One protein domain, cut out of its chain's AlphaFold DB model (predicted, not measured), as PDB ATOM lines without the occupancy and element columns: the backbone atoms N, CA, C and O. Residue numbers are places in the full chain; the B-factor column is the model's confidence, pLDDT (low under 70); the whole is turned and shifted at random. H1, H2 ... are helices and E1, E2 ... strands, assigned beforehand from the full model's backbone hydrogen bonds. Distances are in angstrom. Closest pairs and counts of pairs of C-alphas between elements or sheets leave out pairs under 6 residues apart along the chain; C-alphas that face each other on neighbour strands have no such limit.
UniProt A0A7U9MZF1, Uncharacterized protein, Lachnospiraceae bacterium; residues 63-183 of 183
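What this domain is: This is residues 63 to 183 of the 183 residues of an uncharacterized protein of Lachnospiraceae bacterium (UniProt A0A7U9MZF1). A long, strongly twisted antiparallel hairpin, E5 and E6, forms the middle of a four-stranded sheet that is covered by H2 on one face and by the short H3 on the other. A small second sheet of short strands, E1 to E4, lies by the E7 edge of the first, and the hairpin's turn, residues 118 to 123, makes one end of the longest axis. The printed part has 121 residues with three named helices and eight named strands, in the order E1 H1 E2 E3 E4 E5 E6 E7 H2 E8 H3. The small sheet runs E1 E2 E3 E4 and is antiparallel, the large one runs E7 E6 E5 E8 and is mixed, and the class is mixed, helices and strands. The whole is compact, with a radius of gyration of the C-alphas of 14.4 A and spans of 48 by 32 by 24 A.

How they stand to each other: E1, residues 65 to 67, is the antiparallel neighbour of E2, residues 83 to 85, with N 65 and O 85 2.8 A apart. H1, residues 72 to 78, is not on either sheet. E2, E3, residues 89 to 91, and E4, residues 99 to 101, form a meander, each strand the antiparallel neighbour of the one before; N 84 and O 91 are 2.8 A apart, and so are N 90 and O 100. E5, residues 105 to 117, E6, residues 124 to 135, and E7, residues 140 to 144, form a second meander, with N 111 and O 130 2.8 A apart and N 133 and O 141 2.9 A apart. The closest C-alphas of E4 and E7 are those of Ile 99 and Ala 141, 7.4 A. H2, residues 147 to 160, is on this sheet over E6 and E5, at a height of 9.3 A, with the C-alphas of Val 131 and Gly 150 5.6 A apart, the closest of E6 and H2. E8, residues 171 to 173, is the parallel neighbour of E5, with N 112 and O 172 2.9 A apart; E7, H2 and E8 make a split strand-helix-strand unit, two strands of one sheet with a helix between them along the chain and with E6 and E5 between them in the sheet, and its crossover is right-handed. H3, residues 174 to 180, is on the opposite face from H2, over E6, at a height of 8.0 A, which gives three layers, helices on both faces of a sheet. Every O i to N i+4 pair is within hydrogen-bond range in H1 and H2, and 2 of 3 are in H3.

Where its parts are: E1 begins at C-alpha 65, (48.610, 151.828, 147.811). E5 is 31.7 A long and bends by 59 degrees at residue 110; E6 is 32.6 A long and bends by 55 degrees at residue 129. E7 is 13.7 A long and H2 20.1 A, from C-alpha 147 at (58.092, 149.926, 130.773). H3 ends at C-alpha 180, (73.259, 161.609, 139.366).

The domain as a whole: The two C-alphas farthest apart are those of Glu 63 and Pro 121, 49.6 A. The printed part has no cut and no long link, and residue 183, the chain's last, is its one residue with a pLDDT under 70.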
ATOM      1  N   GLU A  63      44.791 156.119 152.061       83.88
ATOM      2  CA  GLU A  63      45.568 156.605 150.916       83.88
ATOM      3  C   GLU A  63      46.760 155.697 150.577       83.88
ATOM      4  O   GLU A  63      47.363 155.868 149.519       83.88
ATOM      5  N   CYS A  64      47.059 154.697 151.414       91.81
ATOM      6  CA  CYS A  64      48.084 153.695 151.145       91.81
ATOM      7  C   CYS A  64      47.734 152.873 149.890       91.81
ATOM      8  O   CYS A  64      46.576 152.500 149.655       91.81
ATOM      9  N   ARG A  65      48.732 152.612 149.045       94.25
ATOM     10  CA  ARG A  65      48.610 151.828 147.811       94.25
ATOM     11  C   ARG A  65      49.738 150.813 147.723       94.25
ATOM     12  O   ARG A  65      50.867 151.071 148.127       94.25
ATOM     13  N   VAL A  66      49.419 149.669 147.133       94.25
ATOM     14  CA  VAL A  66      50.405 148.657 146.756       94.25
ATOM     15  C   VAL A  66      50.950 149.013 145.376       94.25
ATOM     16  O   VAL A  66      50.168 149.271 144.462       94.25
ATOM     17  N   ILE A  67      52.273 149.021 145.221       95.81
ATOM     18  CA  ILE A  67      52.945 149.255 143.940       95.81
ATOM     19  C   ILE A  67      53.305 147.901 143.332       95.81
ATOM     20  O   ILE A  67      54.098 147.154 143.904       95.81
ATOM     21  N   ARG A  68      52.759 147.602 142.151       95.69
ATOM     22  CA  ARG A  68      53.116 146.410 141.371       95.69
ATOM     23  C   ARG A  68      53.806 146.822 140.087       95.69
ATOM     24  O   ARG A  68      53.188 147.431 139.223       95.69
ATOM     25  N   LEU A  69      55.082 146.476 139.984       96.44
ATOM     26  CA  LEU A  69      55.933 146.834 138.845       96.44
ATOM     27  C   LEU A  69      56.116 145.681 137.854       96.44
ATOM     28  O   LEU A  69      56.540 145.872 136.719       96.44
ATOM     29  N   LEU A  70      55.775 144.465 138.265       95.31
ATOM     30  CA  LEU A  70      55.788 143.286 137.415       95.31
ATOM     31  C   LEU A  70      54.458 142.556 137.536       95.31
ATOM     32  O   LEU A  70      53.761 142.651 138.548       95.31
ATOM     33  N   ASP A  71      54.132 141.788 136.499       93.06
ATOM     34  CA  ASP A  71      53.091 140.776 136.614       93.06
ATOM     35  C   ASP A  71      53.481 139.722 137.670       93.06
ATOM     36  O   ASP A  71      54.661 139.492 137.952       93.06
ATOM     37  N   THR A  72      52.481 139.073 138.269       90.81
ATOM     38  CA  THR A  72      52.685 138.140 139.387       90.81
ATOM     39  C   THR A  72      53.655 137.008 139.043       90.81
ATOM     40  O   THR A  72      54.439 136.592 139.891       90.81
ATOM     41  N   ALA A  73      53.616 136.493 137.811       91.00
ATOM     42  CA  ALA A  73      54.456 135.373 137.405       91.00
ATOM     43  C   ALA A  73      55.934 135.781 137.319       91.00
ATOM     44  O   ALA A  73      56.798 135.065 137.829       91.00
ATOM     45  N   LYS A  74      56.226 136.945 136.727       89.69
ATOM     46  CA  LYS A  74      57.582 137.500 136.657       89.69
ATOM     47  C   LYS A  74      58.093 137.902 138.029       89.69
ATOM     48  O   LYS A  74      59.205 137.515 138.369       89.69
ATOM     49  N   ALA A  75      57.276 138.586 138.832       90.25
ATOM     50  CA  ALA A  75      57.637 138.972 140.194       90.25
ATOM     51  C   ALA A  75      58.062 137.750 141.027       90.25
ATOM     52  O   ALA A  75      59.121 137.762 141.650       90.25
ATOM     53  N   LEU A  76      57.298 136.651 140.953       88.94
ATOM     54  CA  LEU A  76      57.644 135.388 141.610       88.94
ATOM     55  C   LEU A  76      58.940 134.770 141.072       88.94
ATOM     56  O   LEU A  76      59.742 134.270 141.858       88.94
ATOM     57  N   ALA A  77      59.157 134.804 139.755       87.62
ATOM     58  CA  ALA A  77      60.352 134.234 139.132       87.62
ATOM     59  C   ALA A  77      61.648 134.938 139.566       87.62
ATOM     60  O   ALA A  77      62.687 134.286 139.663       87.62
ATOM     61  N   VAL A  78      61.582 136.244 139.849       86.31
ATOM     62  CA  VAL A  78      62.733 137.050 140.297       86.31
ATOM     63  C   VAL A  78      62.753 137.295 141.811       86.31
ATOM     64  O   VAL A  78      63.677 137.920 142.324       86.31
ATOM     65  N   GLY A  79      61.758 136.784 142.546       87.69
ATOM     66  CA  GLY A  79      61.640 136.956 143.997       87.69
ATOM     67  C   GLY A  79      61.317 138.386 144.442       87.69
ATOM     68  O   GLY A  79      61.600 138.743 145.585       87.69
ATOM     69  N   GLN A  80      60.743 139.211 143.562       91.00
ATOM     70  CA  GLN A  80      60.389 140.594 143.868       91.00
ATOM     71  C   GLN A  80      59.069 140.661 144.639       91.00
ATOM     72  O   GLN A  80      58.081 140.024 144.273       91.00
ATOM     73  N   SER A  81      59.058 141.457 145.707       91.06
ATOM     74  CA  SER A  81      57.853 141.752 146.484       91.06
ATOM     75  C   SER A  81      57.178 143.030 145.988       91.06
ATOM     76  O   SER A  81      57.820 143.883 145.378       91.06
ATOM     77  N   ASP A  82      55.886 143.172 146.278       93.00
ATOM     78  CA  ASP A  82      55.154 144.403 145.984       93.00
ATOM     79  C   ASP A  82      55.689 145.571 146.837       93.00
ATOM     80  O   ASP A  82      56.024 145.410 148.016       93.00
ATOM     81  N   GLY A  83      55.732 146.763 146.243       95.38
ATOM     82  CA  GLY A  83      56.077 148.000 146.934       95.38
ATOM     83  C   GLY A  83      54.893 148.612 147.686       95.38
ATOM     84  O   GLY A  83      53.742 148.197 147.541       95.38
ATOM     85  N   ILE A  84      55.173 149.651 148.468       97.06
ATOM     86  CA  ILE A  84      54.191 150.416 149.239       97.06
ATOM     87  C   ILE A  84      54.353 151.900 148.917       97.06
ATOM     88  O   ILE A  84      55.446 152.459 149.016       97.06
ATOM     89  N   LEU A  85      53.243 152.542 148.574       96.94
ATOM     90  CA  LEU A  85      53.121 153.984 148.429       96.94
ATOM     91  C   LEU A  85      52.201 154.508 149.525       96.94
ATOM     92  O   LEU A  85      51.055 154.079 149.644       96.94
ATOM     93  N   THR A  86      52.693 155.455 150.304       96.69
ATOM     94  CA  THR A  86      51.903 156.201 151.286       96.69
ATOM     95  C   THR A  86      51.753 157.647 150.821       96.69
ATOM     96  O   THR A  86      52.194 158.000 149.724       96.69
ATOM     97  N   ARG A  87      51.141 158.504 151.643       95.75
ATOM     98  CA  ARG A  87      51.023 159.929 151.328       95.75
ATOM     99  C   ARG A  87      52.396 160.590 151.184       95.75
ATOM    100  O   ARG A  87      52.586 161.371 150.254       95.75
ATOM    101  N   ASP A  88      53.325 160.262 152.083       97.06
ATOM    102  CA  ASP A  88      54.601 160.976 152.204       97.06
ATOM    103  C   ASP A  88      55.830 160.121 151.843       97.06
ATOM    104  O   ASP A  88      56.912 160.667 151.625       97.06
ATOM    105  N   TYR A  89      55.683 158.797 151.736       97.94
ATOM    106  CA  TYR A  89      56.793 157.859 151.535       97.94
ATOM    107  C   TYR A  89      56.521 156.823 150.443       97.94
ATOM    108  O   TYR A  89      55.379 156.413 150.220       97.94
ATOM    109  N   ILE A  90      57.600 156.330 149.840       98.19
ATOM    110  CA  ILE A  90      57.621 155.233 148.878       98.19
ATOM    111  C   ILE A  90      58.636 154.163 149.295       98.19
ATOM    112  O   ILE A  90      59.758 154.464 149.702       98.19
ATOM    113  N   TYR A  91      58.236 152.901 149.174       97.19
ATOM    114  CA  TYR A  91      59.042 151.717 149.447       97.19
ATOM    115  C   TYR A  91      58.919 150.750 148.271       97.19
ATOM    116  O   TYR A  91      57.815 150.326 147.946       97.19
ATOM    117  N   LEU A  92      60.031 150.389 147.630       96.12
ATOM    118  CA  LEU A  92      60.022 149.495 146.460       96.12
ATOM    119  C   LEU A  92      60.326 148.028 146.796       96.12
ATOM    120  O   LEU A  92      60.509 147.226 145.889       96.12
ATOM    121  N   ALA A  93      60.381 147.682 148.084       89.62
ATOM    122  CA  ALA A  93      60.728 146.339 148.542       89.62
ATOM    123  C   ALA A  93      62.055 145.803 147.980       89.62
ATOM    124  O   ALA A  93      62.192 144.615 147.690       89.62
ATOM    125  N   ASP A  94      63.040 146.699 147.872       88.44
ATOM    126  CA  ASP A  94      64.396 146.357 147.466       88.44
ATOM    127  C   ASP A  94      65.153 145.590 148.564       88.44
ATOM    128  O   ASP A  94      64.735 145.510 149.724       88.44
ATOM    129  N   ALA A  95      66.299 145.010 148.200       85.88
ATOM    130  CA  ALA A  95      67.110 144.213 149.121       85.88
ATOM    131  C   ALA A  95      67.704 145.039 150.280       85.88
ATOM    132  O   ALA A  95      68.085 144.486 151.314       85.88
ATOM    133  N   GLN A  96      67.816 146.355 150.104       87.50
ATOM    134  CA  GLN A  96      68.349 147.299 151.080       87.50
ATOM    135  C   GLN A  96      67.286 147.766 152.083       87.50
ATOM    136  O   GLN A  96      67.636 148.348 153.111       87.50
ATOM    137  N   HIS A  97      66.015 147.473 151.816       88.81
ATOM    138  CA  HIS A  97      64.862 147.952 152.559       88.81
ATOM    139  C   HIS A  97      64.801 149.486 152.664       88.81
ATOM    140  O   HIS A  97      64.476 150.042 153.717       88.81
ATOM    141  N   THR A  98      65.130 150.179 151.572       94.44
ATOM    142  CA  THR A  98      65.170 151.645 151.542       94.44
ATOM    143  C   THR A  98      63.758 152.219 151.419       94.44
ATOM    144  O   THR A  98      63.035 151.925 150.467       94.44
ATOM    145  N   ILE A  99      63.375 153.086 152.357       96.56
ATOM    146  CA  ILE A  99      62.116 153.840 152.338       96.56
ATOM    147  C   ILE A  99      62.460 155.294 152.034       96.56
ATOM    148  O   ILE A  99      63.204 155.910 152.786       96.56
ATOM    149  N   LEU A 100      61.922 155.862 150.958       98.00
ATOM    150  CA  LEU A 100      62.215 157.233 150.537       98.00
ATOM    151  C   LEU A 100      61.040 158.164 150.837       98.00
ATOM    152  O   LEU A 100      59.894 157.806 150.574       98.00
ATOM    153  N   LYS A 101      61.304 159.377 151.338       98.00
ATOM    154  CA  LYS A 101      60.284 160.435 151.361       98.00
ATOM    155  C   LYS A 101      60.051 160.920 149.941       98.00
ATOM    156  O   LYS A 101      61.005 161.244 149.234       98.00
ATOM    157  N   ILE A 102      58.790 161.040 149.540       97.88
ATOM    158  CA  ILE A 102      58.418 161.514 148.203       97.88
ATOM    159  C   ILE A 102      58.955 162.934 147.986       97.88
ATOM    160  O   ILE A 102      59.564 163.216 146.962       97.88
ATOM    161  N   SER A 103      58.834 163.811 148.986       97.06
ATOM    162  CA  SER A 103      59.337 165.194 148.936       97.06
ATOM    163  C   SER A 103      60.865 165.319 148.817       97.06
ATOM    164  O   SER A 103      61.378 166.372 148.412       97.06
ATOM    165  N   ASP A 104      61.602 164.257 149.142       97.19
ATOM    166  CA  ASP A 104      63.062 164.222 149.072       97.19
ATOM    167  C   ASP A 104      63.585 163.620 147.773       97.19
ATOM    168  O   ASP A 104      64.798 163.615 147.566       97.19
ATOM    169  N   LEU A 105      62.717 163.132 146.887       98.31
ATOM    170  CA  LEU A 105      63.152 162.589 145.608       98.31
ATOM    171  C   LEU A 105      63.810 163.682 144.754       98.31
ATOM    172  O   LEU A 105      63.281 164.782 144.590       98.31
ATOM    173  N   SER A 106      64.987 163.366 144.224       97.75
ATOM    174  CA  SER A 106      65.717 164.184 143.255       97.75
ATOM    175  C   SER A 106      65.670 163.585 141.852       97.75
ATOM    176  O   SER A 106      65.685 164.337 140.882       97.75
ATOM    177  N   ALA A 107      65.576 162.255 141.731       98.31
ATOM    178  CA  ALA A 107      65.389 161.586 140.448       98.31
ATOM    179  C   ALA A 107      64.500 160.338 140.550       98.31
ATOM    180  O   ALA A 107      64.502 159.645 141.571       98.31
ATOM    181  N   ALA A 108      63.782 160.046 139.470       98.44
ATOM    182  CA  ALA A 108      63.065 158.796 139.243       98.44
ATOM    183  C   ALA A 108      63.178 158.432 137.757       98.44
ATOM    184  O   ALA A 108      62.634 159.141 136.913       98.44
ATOM    185  N   CYS A 109      63.908 157.368 137.425       98.38
ATOM    186  CA  CYS A 109      64.231 157.033 136.035       98.38
ATOM    187  C   CYS A 109      63.972 155.560 135.729       98.38
ATOM    188  O   CYS A 109      64.147 154.699 136.595       98.38
ATOM    189  N   LEU A 110      63.640 155.285 134.467       98.44
ATOM    190  CA  LEU A 110      63.753 153.952 133.895       98.44
ATOM    191  C   LEU A 110      65.218 153.685 133.569       98.44
ATOM    192  O   LEU A 110      65.863 154.474 132.879       98.44
ATOM    193  N   VAL A 111      65.749 152.577 134.069       98.19
ATOM    194  CA  VAL A 111      67.163 152.248 133.939       98.19
ATOM    195  C   VAL A 111      67.330 150.851 133.376       98.19
ATOM    196  O   VAL A 111      66.800 149.871 133.897       98.19
ATOM    197  N   LYS A 112      68.112 150.750 132.304       97.25
ATOM    198  CA  LYS A 112      68.487 149.468 131.720       97.25
ATOM    199  C   LYS A 112      69.599 148.828 132.550       97.25
ATOM    200  O   LYS A 112      70.682 149.397 132.687       97.25
ATOM    201  N   GLN A 113      69.343 147.630 133.063       94.31
ATOM    202  CA  GLN A 113      70.284 146.837 133.848       94.31
ATOM    203  C   GLN A 113      70.733 145.595 133.075       94.31
ATOM    204  O   GLN A 113      70.049 145.102 132.176       94.31
ATOM    205  N   THR A 114      71.912 145.073 133.414       91.19
ATOM    206  CA  THR A 114      72.425 143.816 132.856       91.19
ATOM    207  C   THR A 114      72.912 142.913 133.979       91.19
ATOM    208  O   THR A 114      73.814 143.272 134.730       91.19
ATOM    209  N   ALA A 115      72.352 141.708 134.066       85.50
ATOM    210  CA  ALA A 115      72.817 140.662 134.967       85.50
ATOM    211  C   ALA A 115      73.429 139.519 134.162       85.50
ATOM    212  O   ALA A 115      73.007 139.208 133.050       85.50
ATOM    213  N   ALA A 116      74.439 138.874 134.732       83.88
ATOM    214  CA  ALA A 116      75.077 137.726 134.116       83.88
ATOM    215  C   ALA A 116      74.713 136.465 134.910       83.88
ATOM    216  O   ALA A 116      75.198 136.282 136.028       83.88
ATOM    217  N   VAL A 117      73.859 135.629 134.317       80.94
ATOM    218  CA  VAL A 117      73.178 134.482 134.931       80.94
ATOM    219  C   VAL A 117      73.783 133.165 134.445       80.94
ATOM    220  O   VAL A 117      74.128 133.021 133.270       80.94
ATOM    221  N   GLY A 118      73.883 132.196 135.353       79.25
ATOM    222  CA  GLY A 118      74.460 130.875 135.106       79.25
ATOM    223  C   GLY A 118      75.944 130.784 135.464       79.25
ATOM    224  O   GLY A 118      76.621 131.793 135.671       79.25
ATOM    225  N   ASP A 119      76.435 129.550 135.518       80.56
ATOM    226  CA  ASP A 119      77.816 129.242 135.876       80.56
ATOM    227  C   ASP A 119      78.742 129.255 134.658       80.56
ATOM    228  O   ASP A 119      78.329 129.063 133.508       80.56
ATOM    229  N   MET A 120      80.032 129.464 134.911       74.38
ATOM    230  CA  MET A 120      81.052 129.338 133.872       74.38
ATOM    231  C   MET A 120      81.087 127.898 133.324       74.38
ATOM    232  O   MET A 120      81.026 126.956 134.114       74.38
ATOM    233  N   PRO A 121      81.218 127.700 131.995       82.44
ATOM    234  CA  PRO A 121      81.451 128.704 130.945       82.44
ATOM    235  C   PRO A 121      80.174 129.286 130.299       82.44
ATOM    236  O   PRO A 121      80.273 130.165 129.450       82.44
ATOM    237  N   ASN A 122      78.979 128.829 130.682       80.25
ATOM    238  CA  ASN A 122      77.711 129.112 129.991       80.25
ATOM    239  C   ASN A 122      76.985 130.368 130.504       80.25
ATOM    240  O   ASN A 122      75.754 130.449 130.453       80.25
ATOM    241  N   ARG A 123      77.733 131.355 131.001       80.62
ATOM    242  CA  ARG A 123      77.166 132.569 131.590       80.62
ATOM    243  C   ARG A 123      76.456 133.398 130.516       80.62
ATOM    244  O   ARG A 123      77.081 133.865 129.566       80.62
ATOM    245  N   LYS A 124      75.149 133.606 130.674       85.12
ATOM    246  CA  LYS A 124      74.327 134.425 129.772       85.12
ATOM    247  C   LYS A 124      74.152 135.819 130.351       85.12
ATOM    248  O   LYS A 124      73.929 135.964 131.548       85.12
ATOM    249  N   ARG A 125      74.227 136.849 129.507       86.00
ATOM    250  CA  ARG A 125      73.809 138.203 129.887       86.00
ATOM    251  C   ARG A 125      72.315 138.342 129.641       86.00
ATOM    252  O   ARG A 125      71.850 138.026 128.550       86.00
ATOM    253  N   ILE A 126      71.597 138.784 130.660       88.31
ATOM    254  CA  ILE A 126      70.176 139.096 130.605       88.31
ATOM    255  C   ILE A 126      70.047 140.588 130.873       88.31
ATOM    256  O   ILE A 126      70.613 141.105 131.837       88.31
ATOM    257  N   GLU A 127      69.330 141.262 129.988       91.44
ATOM    258  CA  GLU A 127      68.952 142.656 130.159       91.44
ATOM    259  C   GLU A 127      67.564 142.710 130.789       91.44
ATOM    260  O   GLU A 127      66.681 141.934 130.420       91.44
ATOM    261  N   TYR A 128      67.385 143.613 131.741       93.56
ATOM    262  CA  TYR A 128      66.113 143.854 132.411       93.56
ATOM    263  C   TYR A 128      65.977 145.345 132.713       93.56
ATOM    264  O   TYR A 128      66.963 146.091 132.686       93.56
ATOM    265  N   LEU A 129      64.745 145.789 132.934       97.19
ATOM    266  CA  LEU A 129      64.419 147.188 133.175       97.19
ATOM    267  C   LEU A 129      64.114 147.388 134.653       97.19
ATOM    268  O   LEU A 129      63.406 146.583 135.255       97.19
ATOM    269  N   THR A 130      64.631 148.461 135.234       97.25
ATOM    270  CA  THR A 130      64.303 148.858 136.600       97.25
ATOM    271  C   THR A 130      63.754 150.271 136.634       97.25
ATOM    272  O   THR A 130      64.140 151.124 135.837       97.25
ATOM    273  N   VAL A 131      62.890 150.542 137.606       98.06
ATOM    274  CA  VAL A 131      62.657 151.903 138.079       98.06
ATOM    275  C   VAL A 131      63.631 152.163 139.220       98.06
ATOM    276  O   VAL A 131      63.727 151.384 140.173       98.06
ATOM    277  N   MET A 132      64.401 153.240 139.102       97.81
ATOM    278  CA  MET A 132      65.382 153.646 140.104       97.81
ATOM    279  C   MET A 132      65.022 155.020 140.648       97.81
ATOM    280  O   MET A 132      64.837 155.975 139.893       97.81
ATOM    281  N   LEU A 133      64.935 155.107 141.972       98.19
ATOM    282  CA  LEU A 133      64.639 156.328 142.708       98.19
ATOM    283  C   LEU A 133      65.898 156.803 143.423       98.19
ATOM    284  O   LEU A 133      66.630 156.000 144.003       98.19
ATOM    285  N   LEU A 134      66.125 158.112 143.407       97.69
ATOM    286  CA  LEU A 134      67.218 158.764 144.113       97.69
ATOM    287  C   LEU A 134      66.654 159.881 144.979       97.69
ATOM    288  O   LEU A 134      65.905 160.733 144.502       97.69
ATOM    289  N   SER A 135      67.043 159.885 146.246       96.62
ATOM    290  CA  SER A 135      66.779 160.991 147.161       96.62
ATOM    291  C   SER A 135      67.891 162.040 147.119       96.62
ATOM    292  O   SER A 135      69.038 161.757 146.764       96.62
ATOM    293  N   LYS A 136      67.579 163.248 147.590       94.38
ATOM    294  CA  LYS A 136      68.546 164.335 147.810       94.38
ATOM    295  C   LYS A 136      69.691 163.931 148.750       94.38
ATOM    296  O   LYS A 136      70.802 164.427 148.589       94.38
ATOM    297  N   SER A 137      69.447 163.015 149.692       90.50
ATOM    298  CA  SER A 137      70.456 162.430 150.595       90.50
ATOM    299  C   SER A 137      71.260 161.285 149.966       90.50
ATOM    300  O   SER A 137      72.090 160.678 150.640       90.50
ATOM    301  N   LYS A 138      71.042 161.002 148.677       92.00
ATOM    302  CA  LYS A 138      71.708 159.964 147.877       92.00
ATOM    303  C   LYS A 138      71.346 158.519 148.229       92.00
ATOM    304  O   LYS A 138      71.897 157.600 147.622       92.00
ATOM    305  N   SER A 139      70.375 158.297 149.115       94.31
ATOM    306  CA  SER A 139      69.744 156.982 149.280       94.31
ATOM    307  C   SER A 139      68.952 156.612 148.028       94.31
ATOM    308  O   SER A 139      68.322 157.477 147.404       94.31
ATOM    309  N   ARG A 140      69.000 155.327 147.667       94.94
ATOM    310  CA  ARG A 140      68.455 154.789 146.418       94.94
ATOM    311  C   ARG A 140      67.469 153.667 146.698       94.94
ATOM    312  O   ARG A 140      67.724 152.859 147.584       94.94
ATOM    313  N   ALA A 141      66.412 153.596 145.900       96.12
ATOM    314  CA  ALA A 141      65.515 152.446 145.857       96.12
ATOM    315  C   ALA A 141      65.431 151.918 144.423       96.12
ATOM    316  O   ALA A 141      65.412 152.707 143.473       96.12
ATOM    317  N   ILE A 142      65.411 150.596 144.262       95.88
ATOM    318  CA  ILE A 142      65.446 149.927 142.954       95.88
ATOM    319  C   ILE A 142      64.429 148.792 142.931       95.88
ATOM    320  O   ILE A 142      64.415 147.965 143.836       95.88
ATOM    321  N   ALA A 143      63.646 148.700 141.860       96.56
ATOM    322  CA  ALA A 143      62.844 147.516 141.571       96.56
ATOM    323  C   ALA A 143      62.785 147.248 140.067       96.56
ATOM    324  O   ALA A 143      62.785 148.182 139.265       96.56
ATOM    325  N   GLU A 144      62.737 145.972 139.687       96.56
ATOM    326  CA  GLU A 144      62.484 145.557 138.309       96.56
ATOM    327  C   GLU A 144      61.055 145.937 137.910       96.56
ATOM    328  O   GLU A 144      60.125 145.854 138.721       96.56
ATOM    329  N   CYS A 145      60.874 146.391 136.671       96.94
ATOM    330  CA  CYS A 145      59.582 146.850 136.182       96.94
ATOM    331  C   CYS A 145      59.337 146.513 134.709       96.94
ATOM    332  O   CYS A 145      60.263 146.281 133.930       96.94
ATOM    333  N   SER A 146      58.066 146.529 134.306       96.81
ATOM    334  CA  SER A 146      57.716 146.759 132.901       96.81
ATOM    335  C   SER A 146      57.903 148.237 132.544       96.81
ATOM    336  O   SER A 146      57.909 149.103 133.419       96.81
ATOM    337  N   GLU A 147      58.029 148.539 131.253       96.12
ATOM    338  CA  GLU A 147      58.092 149.926 130.773       96.12
ATOM    339  C   GLU A 147      56.822 150.704 131.147       96.12
ATOM    340  O   GLU A 147      56.912 151.808 131.672       96.12
ATOM    341  N   GLU A 148      55.649 150.084 130.981       96.94
ATOM    342  CA  GLU A 148      54.345 150.663 131.328       96.94
ATOM    343  C   GLU A 148      54.248 151.034 132.816       96.94
ATOM    344  O   GLU A 148      54.031 152.194 133.153       96.94
ATOM    345  N   SER A 149      54.476 150.072 133.717       97.19
ATOM    346  CA  SER A 149      54.333 150.295 135.164       97.19
ATOM    347  C   SER A 149      55.398 151.238 135.727       97.19
ATOM    348  O   SER A 149      55.117 152.038 136.621       97.19
ATOM    349  N   GLY A 150      56.627 151.171 135.203       97.62
ATOM    350  CA  GLY A 150      57.689 152.094 135.583       97.62
ATOM    351  C   GLY A 150      57.396 153.523 135.116       97.62
ATOM    352  O   GLY A 150      57.583 154.458 135.893       97.62
ATOM    353  N   THR A 151      56.870 153.691 133.898       97.94
ATOM    354  CA  THR A 151      56.442 154.999 133.372       97.94
ATOM    355  C   THR A 151      55.301 155.576 134.203       97.94
ATOM    356  O   THR A 151      55.403 156.714 134.653       97.94
ATOM    357  N   GLU A 152      54.266 154.783 134.492       97.69
ATOM    358  CA  GLU A 152      53.125 155.211 135.310       97.69
ATOM    359  C   GLU A 152      53.575 155.704 136.696       97.69
ATOM    360  O   GLU A 152      53.168 156.777 137.154       97.69
ATOM    361  N   LEU A 153      54.476 154.964 137.355       97.81
ATOM    362  CA  LEU A 153      55.021 155.375 138.646       97.81
ATOM    363  C   LEU A 153      55.823 156.682 138.542       97.81
ATOM    364  O   LEU A 153      55.676 157.564 139.390       97.81
ATOM    365  N   ILE A 154      56.669 156.829 137.520       98.12
ATOM    366  CA  ILE A 154      57.475 158.042 137.316       98.12
ATOM    367  C   ILE A 154      56.579 159.254 137.053       98.12
ATOM    368  O   ILE A 154      56.804 160.314 137.641       98.12
ATOM    369  N   GLU A 155      55.545 159.116 136.224       97.25
ATOM    370  CA  GLU A 155      54.580 160.183 135.952       97.25
ATOM    371  C   GLU A 155      53.841 160.614 137.219       97.25
ATOM    372  O   GLU A 155      53.741 161.813 137.502       97.25
ATOM    373  N   TYR A 156      53.392 159.649 138.025       96.50
ATOM    374  CA  TYR A 156      52.788 159.924 139.326       96.50
ATOM    375  C   TYR A 156      53.737 160.726 140.233       96.50
ATOM    376  O   TYR A 156      53.350 161.750 140.804       96.50
ATOM    377  N   LEU A 157      54.999 160.300 140.349       97.56
ATOM    378  CA  LEU A 157      55.990 160.975 141.190       97.56
ATOM    379  C   LEU A 157      56.329 162.377 140.664       97.56
ATOM    380  O   LEU A 157      56.452 163.313 141.457       97.56
ATOM    381  N   LYS A 158      56.401 162.559 139.342       96.50
ATOM    382  CA  LYS A 158      56.637 163.858 138.693       96.50
ATOM    383  C   LYS A 158      55.522 164.862 138.988       96.50
ATOM    384  O   LYS A 158      55.803 166.042 139.183       96.50
ATOM    385  N   GLN A 159      54.270 164.408 139.075       95.62
ATOM    386  CA  GLN A 159      53.143 165.259 139.483       95.62
ATOM    387  C   GLN A 159      53.236 165.689 140.956       95.62
ATOM    388  O   GLN A 159      52.790 166.780 141.312       95.62
ATOM    389  N   LYS A 160      53.804 164.839 141.821       95.94
ATOM    390  CA  LYS A 160      53.936 165.093 143.265       95.94
ATOM    391  C   LYS A 160      55.156 165.932 143.631       95.94
ATOM    392  O   LYS A 160      55.114 166.642 144.634       95.94
ATOM    393  N   VAL A 161      56.226 165.852 142.845       97.25
ATOM    394  CA  VAL A 161      57.522 166.462 143.153       97.25
ATOM    395  C   VAL A 161      57.929 167.406 142.016       97.25
ATOM    396  O   VAL A 161      58.543 166.975 141.036       97.25
ATOM    397  N   PRO A 162      57.614 168.710 142.123       93.06
ATOM    398  CA  PRO A 162      58.050 169.694 141.140       93.06
ATOM    399  C   PRO A 162      59.578 169.710 141.018       93.06
ATOM    400  O   PRO A 162      60.286 169.846 142.015       93.06
ATOM    401  N   GLY A 163      60.088 169.582 139.792       94.12
ATOM    402  CA  GLY A 163      61.531 169.553 139.522       94.12
ATOM    403  C   GLY A 163      62.193 168.182 139.687       94.12
ATOM    404  O   GLY A 163      63.418 168.109 139.627       94.12
ATOM    405  N   LEU A 164      61.420 167.104 139.871       97.94
ATOM    406  CA  LEU A 164      61.945 165.740 139.828       97.94
ATOM    407  C   LEU A 164      62.600 165.459 138.471       97.94
ATOM    408  O   LEU A 164      61.959 165.601 137.427       97.94
ATOM    409  N   TYR A 165      63.861 165.030 138.482       98.00
ATOM    410  CA  TYR A 165      64.537 164.594 137.266       98.00
ATOM    411  C   TYR A 165      64.014 163.220 136.833       98.00
ATOM    412  O   TYR A 165      64.074 162.261 137.603       98.00
ATOM    413  N   THR A 166      63.531 163.110 135.595       97.38
ATOM    414  CA  THR A 166      62.973 161.853 135.065       97.38
ATOM    415  C   THR A 166      63.611 161.387 133.764       97.38
ATOM    416  O   THR A 166      63.069 160.494 133.123       97.38
ATOM    417  N   ALA A 167      64.712 162.017 133.334       96.12
ATOM    418  CA  ALA A 167      65.265 161.853 131.983       96.12
ATOM    419  C   ALA A 167      64.193 161.996 130.877       96.12
ATOM    420  O   ALA A 167      64.233 161.302 129.872       96.12
ATOM    421  N   ASP A 168      63.179 162.835 131.118       92.12
ATOM    422  CA  ASP A 168      62.016 163.020 130.241       92.12
ATOM    423  C   ASP A 168      61.252 161.734 129.865       92.12
ATOM    424  O   ASP A 168      60.496 161.723 128.902       92.12
ATOM    425  N   GLY A 169      61.375 160.680 130.682       89.50
ATOM    426  CA  GLY A 169      60.723 159.385 130.460       89.50
ATOM    427  C   GLY A 169      61.566 158.397 129.650       89.50
ATOM    428  O   GLY A 169      61.176 157.243 129.512       89.50
ATOM    429  N   GLU A 170      62.736 158.812 129.163       95.38
ATOM    430  CA  GLU A 170      63.645 157.947 128.418       95.38
ATOM    431  C   GLU A 170      64.290 156.881 129.316       95.38
ATOM    432  O   GLU A 170      64.619 157.115 130.486       95.38
ATOM    433  N   VAL A 171      64.542 155.706 128.735       97.69
ATOM    434  CA  VAL A 171      65.312 154.646 129.391       97.69
ATOM    435  C   VAL A 171      66.797 154.993 129.330       97.69
ATOM    436  O   VAL A 171      67.392 155.055 128.254       97.69
ATOM    437  N   ILE A 172      67.424 155.162 130.492       97.31
ATOM    438  CA  ILE A 172      68.846 155.512 130.589       97.31
ATOM    439  C   ILE A 172      69.713 154.303 130.979       97.31
ATOM    440  O   ILE A 172      69.228 153.356 131.602       97.31
ATOM    441  N   PRO A 173      71.011 154.292 130.630       96.50
ATOM    442  CA  PRO A 173      71.927 153.261 131.110       96.50
ATOM    443  C   PRO A 173      72.244 153.438 132.605       96.50
ATOM    444  O   PRO A 173      72.204 154.557 133.129       96.50
ATOM    445  N   ALA A 174      72.603 152.346 133.285       94.62
ATOM    446  CA  ALA A 174      72.946 152.343 134.712       94.62
ATOM    447  C   ALA A 174      74.010 153.392 135.072       94.62
ATOM    448  O   ALA A 174      73.861 154.126 136.048       94.62
ATOM    449  N   GLU A 175      75.028 153.552 134.225       94.75
ATOM    450  CA  GLU A 175      76.122 154.499 134.436       94.75
ATOM    451  C   GLU A 175      75.658 155.960 134.376       94.75
ATOM    452  O   GLU A 175      76.262 156.829 135.007       94.75
ATOM    453  N   ALA A 176      74.605 156.262 133.607       95.88
ATOM    454  CA  ALA A 176      74.026 157.602 133.573       95.88
ATOM    455  C   ALA A 176      73.286 157.907 134.880       95.88
ATOM    456  O   ALA A 176      73.443 158.998 135.421       95.88
ATOM    457  N   PHE A 177      72.546 156.935 135.421       95.94
ATOM    458  CA  PHE A 177      71.889 157.090 136.718       95.94
ATOM    459  C   PHE A 177      72.905 157.206 137.866       95.94
ATOM    460  O   PHE A 177      72.742 158.031 138.764       95.94
ATOM    461  N   ASP A 178      73.990 156.429 137.826       94.00
ATOM    462  CA  ASP A 178      75.036 156.469 138.852       94.00
ATOM    463  C   ASP A 178      75.695 157.847 138.979       94.00
ATOM    464  O   ASP A 178      75.981 158.287 140.095       94.00
ATOM    465  N   LYS A 179      75.868 158.565 137.863       95.00
ATOM    466  CA  LYS A 179      76.405 159.936 137.863       95.00
ATOM    467  C   LYS A 179      75.527 160.913 138.647       95.00
ATOM    468  O   LYS A 179      76.071 161.722 139.389       95.00
ATOM    469  N   LEU A 180      74.200 160.767 138.600       93.00
ATOM    470  CA  LEU A 180      73.259 161.609 139.366       93.00
ATOM    471  C   LEU A 180      73.479 161.510 140.884       93.00
ATOM    472  O   LEU A 180      73.120 162.396 141.663       93.00
ATOM    473  N   SER A 181      74.047 160.392 141.330       80.56
ATOM    474  CA  SER A 181      74.326 160.160 142.743       80.56
ATOM    475  C   SER A 181      75.704 160.651 143.187       80.56
ATOM    476  O   SER A 181      75.944 160.703 144.390       80.56
ATOM    477  N   ALA A 182      76.597 160.951 142.240       77.31
ATOM    478  CA  ALA A 182      77.964 161.400 142.499       77.31
ATOM    479  C   ALA A 182      78.097 162.935 142.560       77.31
ATOM    480  O   ALA A 182      79.077 163.425 143.119       77.31
ATOM    481  N   GLU A 183      77.134 163.661 141.987       58.03
ATOM    482  CA  GLU A 183      76.998 165.130 142.031       58.03
ATOM    483  C   GLU A 183      76.393 165.628 143.345       58.03
ATOM    484  O   GLU A 183      76.845 166.665 143.870       58.03
TER     485      GLU A 183